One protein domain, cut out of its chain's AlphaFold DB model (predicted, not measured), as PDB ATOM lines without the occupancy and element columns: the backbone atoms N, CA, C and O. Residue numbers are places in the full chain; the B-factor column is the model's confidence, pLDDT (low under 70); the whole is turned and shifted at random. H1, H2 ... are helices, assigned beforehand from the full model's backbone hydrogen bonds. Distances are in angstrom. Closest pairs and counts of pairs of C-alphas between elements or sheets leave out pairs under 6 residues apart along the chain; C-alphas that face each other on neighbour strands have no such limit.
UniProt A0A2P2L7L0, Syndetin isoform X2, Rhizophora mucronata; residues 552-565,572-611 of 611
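Overview. This is residues 552 to 565 and 572 to 611 of the 611 residues of the protein "Syndetin isoform X2" of Rhizophora mucronata (UniProt A0A2P2L7L0). A long helix, H2, makes a rod, with the short helix H1 alongside its first part and H3 folded back beside its last part. H1 and H3 both run opposite to H2 and stay apart from each other, and the turn at residues 594 to 600 sticks out at one end. The printed part has 54 residues, with three named helices in the order H1, H2, H3 and no named strand; its class is all helix. It is loose, with a radius of gyration of the C-alphas of 13.8 A, and spans 42 by 19 by 17 A.

Arrangement. H1, residues 556 to 561, touches H2, residues 576 to 594, with residues 577 to 581 of H2 alone. Their closest C-alphas, those of Arg 559 and Tyr 577, are 6.8 A apart. The two run opposite ways at a shallow tilt of 17 degrees. H2 and H3, residues 599 to 610, form a helical hairpin and only just touch, with 3 pairs of C-alphas within 8 A. Here H2 touches H3 with residues 589 to 593 alone and H3 touches H2 with residues 602 to 606 alone, and the closest C-alphas of the two, those of Leu 592 and Trp 602, are 6.8 A apart. They run opposite ways at a shallow tilt of 18 degrees. H1 and H3 are apart. In H1, H2 and H3 every O i to N i+4 pair is within hydrogen-bond range.

Along the chain. H1 begins at C-alpha 556, (14.005, -32.772, 55.413), and has 6 residues. H2 has 19 residues and runs 27.5 A from C-alpha 576, (8.607, -23.216, 54.043), to C-alpha 594. H3 has 12 residues and runs 16.9 A, ending at C-alpha 610, (22.643, -32.306, 43.713).

Size, cuts and confidence. The two C-alphas farthest apart, those of Lys 564 and His 598, are 42.3 A apart. Residues 566 to 571 are not printed, and C-alphas 565 and 572 are 14.4 A apart across this cut, which lies in the link from H1 to H2. The link from H2 to H3 is tight. Mean pLDDT of the printed part is 76.0; residue 572, residues 595 to 596, 598 to 603 and 605 to 611 are under 70.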
ATOM      1  N   HIS A 552      23.588 -30.535  55.430       76.94
ATOM      2  CA  HIS A 552      22.674 -30.963  56.491       76.94
ATOM      3  C   HIS A 552      21.242 -31.155  55.966       76.94
ATOM      4  O   HIS A 552      20.320 -30.432  56.330       76.94
ATOM      5  N   ILE A 553      21.044 -32.161  55.112       77.81
ATOM      6  CA  ILE A 553      19.722 -32.522  54.568       77.81
ATOM      7  C   ILE A 553      18.955 -33.531  55.445       77.81
ATOM      8  O   ILE A 553      17.806 -33.873  55.157       77.81
ATOM      9  N   ASN A 554      19.563 -33.999  56.537       73.50
ATOM     10  CA  ASN A 554      18.914 -34.907  57.482       73.50
ATOM     11  C   ASN A 554      17.698 -34.224  58.138       73.50
ATOM     12  O   ASN A 554      17.794 -33.102  58.630       73.50
ATOM     13  N   GLY A 555      16.546 -34.902  58.129       74.75
ATOM     14  CA  GLY A 555      15.281 -34.388  58.673       74.75
ATOM     15  C   GLY A 555      14.407 -33.613  57.680       74.75
ATOM     16  O   GLY A 555      13.252 -33.329  57.992       74.75
ATOM     17  N   TYR A 556      14.884 -33.311  56.463       82.88
ATOM     18  CA  TYR A 556      14.005 -32.772  55.413       82.88
ATOM     19  C   TYR A 556      13.005 -33.813  54.913       82.88
ATOM     20  O   TYR A 556      11.879 -33.447  54.592       82.88
ATOM     21  N   VAL A 557      13.371 -35.099  54.922       82.69
ATOM     22  CA  VAL A 557      12.448 -36.201  54.605       82.69
ATOM     23  C   VAL A 557      11.224 -36.151  55.520       82.69
ATOM     24  O   VAL A 557      10.105 -36.133  55.020       82.69
ATOM     25  N   ASP A 558      11.426 -36.005  56.832       84.00
ATOM     26  CA  ASP A 558      10.326 -35.906  57.799       84.00
ATOM     27  C   ASP A 558       9.488 -34.635  57.603       84.00
ATOM     28  O   ASP A 558       8.276 -34.633  57.795       84.00
ATOM     29  N   ARG A 559      10.109 -33.524  57.196       83.69
ATOM     30  CA  ARG A 559       9.380 -32.279  56.894       83.69
ATOM     31  C   ARG A 559       8.534 -32.396  55.625       83.69
ATOM     32  O   ARG A 559       7.455 -31.817  55.575       83.69
ATOM     33  N   ILE A 560       9.012 -33.142  54.628       85.75
ATOM     34  CA  ILE A 560       8.301 -33.411  53.371       85.75
ATOM     35  C   ILE A 560       7.139 -34.385  53.611       85.75
ATOM     36  O   ILE A 560       6.043 -34.161  53.103       85.75
ATOM     37  N   THR A 561       7.344 -35.443  54.401       85.50
ATOM     38  CA  THR A 561       6.284 -36.418  54.716       85.50
ATOM     39  C   THR A 561       5.180 -35.813  55.578       85.50
ATOM     40  O   THR A 561       4.014 -36.137  55.379       85.50
ATOM     41  N   ASN A 562       5.524 -34.897  56.488       84.75
ATOM     42  CA  ASN A 562       4.557 -34.179  57.322       84.75
ATOM     43  C   ASN A 562       3.910 -32.966  56.621       84.75
ATOM     44  O   ASN A 562       3.085 -32.277  57.227       84.75
ATOM     45  N   ALA A 563       4.264 -32.681  55.363       84.62
ATOM     46  CA  ALA A 563       3.644 -31.604  54.599       84.62
ATOM     47  C   ALA A 563       2.210 -31.981  54.186       84.62
ATOM     48  O   ALA A 563       1.936 -33.097  53.747       84.62
ATOM     49  N   LYS A 564       1.278 -31.032  54.313       77.12
ATOM     50  CA  LYS A 564      -0.109 -31.210  53.863       77.12
ATOM     51  C   LYS A 564      -0.193 -30.911  52.368       77.12
ATOM     52  O   LYS A 564      -0.026 -29.766  51.966       77.12
ATOM     53  N   TRP A 565      -0.475 -31.932  51.565       78.38
ATOM     54  CA  TRP A 565      -0.542 -31.836  50.097       78.38
ATOM     55  C   TRP A 565      -1.932 -31.464  49.551       78.38
ATOM     56  O   TRP A 565      -2.121 -31.386  48.340       78.38
ATOM     57  N   LEU A 572       0.738 -19.101  44.941       69.38
ATOM     58  CA  LEU A 572       2.038 -18.884  44.281       69.38
ATOM     59  C   LEU A 572       3.237 -19.204  45.202       69.38
ATOM     60  O   LEU A 572       4.384 -19.012  44.802       69.38
ATOM     61  N   GLU A 573       2.984 -19.657  46.432       70.81
ATOM     62  CA  GLU A 573       3.985 -19.812  47.491       70.81
ATOM     63  C   GLU A 573       4.407 -21.278  47.667       70.81
ATOM     64  O   GLU A 573       3.587 -22.197  47.646       70.81
ATOM     65  N   HIS A 574       5.708 -21.511  47.850       77.81
ATOM     66  CA  HIS A 574       6.275 -22.827  48.145       77.81
ATOM     67  C   HIS A 574       6.212 -23.156  49.643       77.81
ATOM     68  O   HIS A 574       6.160 -22.279  50.500       77.81
ATOM     69  N   ASN A 575       6.269 -24.448  49.983       82.81
ATOM     70  CA  ASN A 575       6.342 -24.889  51.378       82.81
ATOM     71  C   ASN A 575       7.598 -24.324  52.072       82.81
ATOM     72  O   ASN A 575       8.691 -24.409  51.518       82.81
ATOM     73  N   GLY A 576       7.491 -23.860  53.323       81.75
ATOM     74  CA  GLY A 576       8.607 -23.216  54.043       81.75
ATOM     75  C   GLY A 576       9.870 -24.075  54.239       81.75
ATOM     76  O   GLY A 576      10.957 -23.540  54.449       81.75
ATOM     77  N   TYR A 577       9.784 -25.408  54.112       83.75
ATOM     78  CA  TYR A 577      10.984 -26.256  54.083       83.75
ATOM     79  C   TYR A 577      11.846 -26.013  52.831       83.75
ATOM     80  O   TYR A 577      13.044 -26.271  52.875       83.75
ATOM     81  N   VAL A 578      11.271 -25.517  51.731       85.06
ATOM     82  CA  VAL A 578      11.992 -25.207  50.489       85.06
ATOM     83  C   VAL A 578      12.936 -24.019  50.696       85.06
ATOM     84  O   VAL A 578      14.076 -24.080  50.243       85.06
ATOM     85  N   ASP A 579      12.530 -22.992  51.452       85.31
ATOM     86  CA  ASP A 579      13.409 -21.862  51.798       85.31
ATOM     87  C   ASP A 579      14.568 -22.283  52.693       85.31
ATOM     88  O   ASP A 579      15.707 -21.861  52.485       85.31
ATOM     89  N   LEU A 580      14.291 -23.144  53.673       85.88
ATOM     90  CA  LEU A 580      15.319 -23.693  54.553       85.88
ATOM     91  C   LEU A 580      16.312 -24.542  53.754       85.88
ATOM     92  O   LEU A 580      17.521 -24.373  53.911       85.88
ATOM     93  N   LEU A 581      15.818 -25.372  52.829       86.25
ATOM     94  CA  LEU A 581      16.658 -26.183  51.951       86.25
ATOM     95  C   LEU A 581      17.524 -25.298  51.047       86.25
ATOM     96  O   LEU A 581      18.731 -25.507  50.936       86.25
ATOM     97  N   LEU A 582      16.936 -24.263  50.440       85.56
ATOM     98  CA  LEU A 582      17.667 -23.293  49.629       85.56
ATOM     99  C   LEU A 582      18.719 -22.541  50.461       85.56
ATOM    100  O   LEU A 582      19.820 -22.268  49.975       85.56
ATOM    101  N   GLY A 583      18.398 -22.234  51.719       86.12
ATOM    102  CA  GLY A 583      19.327 -21.710  52.713       86.12
ATOM    103  C   GLY A 583      20.514 -22.645  52.932       86.12
ATOM    104  O   GLY A 583      21.656 -22.206  52.807       86.12
ATOM    105  N   GLU A 584      20.278 -23.933  53.178       85.69
ATOM    106  CA  GLU A 584      21.336 -24.940  53.346       85.69
ATOM    107  C   GLU A 584      22.240 -25.049  52.111       85.69
ATOM    108  O   GLU A 584      23.466 -25.042  52.241       85.69
ATOM    109  N   PHE A 585      21.671 -25.043  50.901       85.25
ATOM    110  CA  PHE A 585      22.452 -25.044  49.658       85.25
ATOM    111  C   PHE A 585      23.302 -23.778  49.488       85.25
ATOM    112  O   PHE A 585      24.447 -23.857  49.032       85.25
ATOM    113  N   LYS A 586      22.789 -22.606  49.886       85.44
ATOM    114  CA  LYS A 586      23.576 -21.363  49.905       85.44
ATOM    115  C   LYS A 586      24.739 -21.468  50.893       85.44
ATOM    116  O   LYS A 586      25.872 -21.175  50.517       85.44
ATOM    117  N   HIS A 587      24.499 -21.947  52.115       84.31
ATOM    118  CA  HIS A 587      25.555 -22.152  53.114       84.31
ATOM    119  C   HIS A 587      26.582 -23.196  52.665       84.31
ATOM    120  O   HIS A 587      27.779 -23.022  52.890       84.31
ATOM    121  N   TYR A 588      26.141 -24.267  52.009       84.19
ATOM    122  CA  TYR A 588      27.013 -25.270  51.409       84.19
ATOM    123  C   TYR A 588      27.925 -24.662  50.343       84.19
ATOM    124  O   TYR A 588      29.146 -24.784  50.434       84.19
ATOM    125  N   LYS A 589      27.352 -23.918  49.389       82.56
ATOM    126  CA  LYS A 589      28.112 -23.215  48.351       82.56
ATOM    127  C   LYS A 589      29.134 -22.246  48.953       82.56
ATOM    128  O   LYS A 589      30.277 -22.209  48.499       82.56
ATOM    129  N   THR A 590      28.750 -21.506  49.993       82.81
ATOM    130  CA  THR A 590      29.651 -20.596  50.714       82.81
ATOM    131  C   THR A 590      30.777 -21.354  51.417       82.81
ATOM    132  O   THR A 590      31.934 -20.962  51.278       82.81
ATOM    133  N   ARG A 591      30.490 -22.462  52.115       81.12
ATOM    134  CA  ARG A 591      31.517 -23.302  52.764       81.12
ATOM    135  C   ARG A 591      32.499 -23.900  51.759       81.12
ATOM    136  O   ARG A 591      33.696 -23.900  52.021       81.12
ATOM    137  N   LEU A 592      32.017 -24.339  50.597       81.31
ATOM    138  CA  LEU A 592      32.880 -24.812  49.513       81.31
ATOM    139  C   LEU A 592      33.772 -23.693  48.955       81.31
ATOM    140  O   LEU A 592      34.957 -23.916  48.726       81.31
ATOM    141  N   ALA A 593      33.224 -22.488  48.755       77.44
ATOM    142  CA  ALA A 593      33.975 -21.349  48.225       77.44
ATOM    143  C   ALA A 593      35.100 -20.887  49.171       77.44
ATOM    144  O   ALA A 593      36.192 -20.560  48.716       77.44
ATOM    145  N   HIS A 594      34.861 -20.915  50.485       72.50
ATOM    146  CA  HIS A 594      35.860 -20.557  51.501       72.50
ATOM    147  C   HIS A 594      36.765 -21.735  51.903       72.50
ATOM    148  O   HIS A 594      37.735 -21.555  52.637       72.50
ATOM    149  N   GLY A 595      36.482 -22.940  51.398       66.88
ATOM    150  CA  GLY A 595      37.221 -24.165  51.703       66.88
ATOM    151  C   GLY A 595      38.627 -24.229  51.106       66.88
ATOM    152  O   GLY A 595      39.396 -25.103  51.490       66.88
ATOM    153  N   GLY A 596      38.991 -23.317  50.197       63.19
ATOM    154  CA  GLY A 596      40.315 -23.293  49.564       63.19
ATOM    155  C   GLY A 596      40.587 -24.507  48.670       63.19
ATOM    156  O   GLY A 596      41.706 -25.010  48.648       63.19
ATOM    157  N   ILE A 597      39.557 -25.001  47.978       71.44
ATOM    158  CA  ILE A 597      39.630 -26.166  47.090       71.44
ATOM    159  C   ILE A 597      39.788 -25.709  45.628       71.44
ATOM    160  O   ILE A 597      39.269 -24.662  45.239       71.44
ATOM    161  N   HIS A 598      40.461 -26.511  44.798       65.94
ATOM    162  CA  HIS A 598      40.539 -26.288  43.352       65.94
ATOM    163  C   HIS A 598      39.154 -26.306  42.679       65.94
ATOM    164  O   HIS A 598      38.249 -27.046  43.071       65.94
ATOM    165  N   LYS A 599      39.000 -25.505  41.616       64.50
ATOM    166  CA  LYS A 599      37.724 -25.319  40.896       64.50
ATOM    167  C   LYS A 599      37.127 -26.621  40.346       64.50
ATOM    168  O   LYS A 599      35.910 -26.748  40.300       64.50
ATOM    169  N   GLU A 600      37.959 -27.581  39.951       64.50
ATOM    170  CA  GLU A 600      37.511 -28.871  39.407       64.50
ATOM    171  C   GLU A 600      36.815 -29.721  40.474       64.50
ATOM    172  O   GLU A 600      35.691 -30.182  40.286       64.50
ATOM    173  N   VAL A 601      37.426 -29.824  41.653       65.56
ATOM    174  CA  VAL A 601      36.852 -30.532  42.802       65.56
ATOM    175  C   VAL A 601      35.604 -29.803  43.325       65.56
ATOM    176  O   VAL A 601      34.635 -30.440  43.729       65.56
ATOM    177  N   TRP A 602      35.564 -28.470  43.240       63.81
ATOM    178  CA  TRP A 602      34.364 -27.685  43.558       63.81
ATOM    179  C   TRP A 602      33.157 -28.054  42.674       63.81
ATOM    180  O   TRP A 602      32.043 -28.183  43.181       63.81
ATOM    181  N   LEU A 603      33.368 -28.286  41.371       67.44
ATOM    182  CA  LEU A 603      32.312 -28.745  40.456       67.44
ATOM    183  C   LEU A 603      31.840 -30.165  40.790       67.44
ATOM    184  O   LEU A 603      30.635 -30.424  40.783       67.44
ATOM    185  N   ILE A 604      32.767 -31.060  41.149       71.94
ATOM    186  CA  ILE A 604      32.443 -32.422  41.605       71.94
ATOM    187  C   ILE A 604      31.558 -32.368  42.854       71.94
ATOM    188  O   ILE A 604      30.562 -33.088  42.932       71.94
ATOM    189  N   PHE A 605      31.864 -31.483  43.804       68.50
ATOM    190  CA  PHE A 605      31.057 -31.294  45.007       68.50
ATOM    191  C   PHE A 605      29.646 -30.781  44.705       68.50
ATOM    192  O   PHE A 605      28.682 -31.290  45.268       68.50
ATOM    193  N   ILE A 606      29.492 -29.841  43.772       67.81
ATOM    194  CA  ILE A 606      28.162 -29.372  43.355       67.81
ATOM    195  C   ILE A 606      27.357 -30.489  42.695       67.81
ATOM    196  O   ILE A 606      26.182 -30.665  43.020       67.81
ATOM    197  N   SER A 607      27.978 -31.276  41.816       65.31
ATOM    198  CA  SER A 607      27.322 -32.439  41.207       65.31
ATOM    199  C   SER A 607      26.958 -33.499  42.253       65.31
ATOM    200  O   SER A 607      25.887 -34.095  42.187       65.31
ATOM    201  N   SER A 608      27.823 -33.721  43.243       62.09
ATOM    202  CA  SER A 608      27.609 -34.714  44.308       62.09
ATOM    203  C   SER A 608      26.596 -34.262  45.359       62.09
ATOM    204  O   SER A 608      26.037 -35.095  46.056       62.09
ATOM    205  N   GLY A 609      26.391 -32.954  45.521       56.84
ATOM    206  CA  GLY A 609      25.385 -32.392  46.424       56.84
ATOM    207  C   GLY A 609      23.996 -32.255  45.801       56.84
ATOM    208  O   GLY A 609      23.025 -32.029  46.516       56.84
ATOM    209  N   THR A 610      23.903 -32.352  44.475       53.62
ATOM    210  CA  THR A 610      22.643 -32.306  43.713       53.62
ATOM    211  C   THR A 610      22.103 -33.696  43.359       53.62
ATOM    212  O   THR A 610      20.964 -33.793  42.907       53.62
ATOM    213  N   THR A 611      22.901 -34.747  43.584       48.16
ATOM    214  CA  THR A 611      22.570 -36.171  43.397       48.16
ATOM    215  C   THR A 611      22.456 -36.883  44.737       48.16
ATOM    216  O   THR A 611      21.678 -37.861  44.810       48.16
TER     217      THR A 611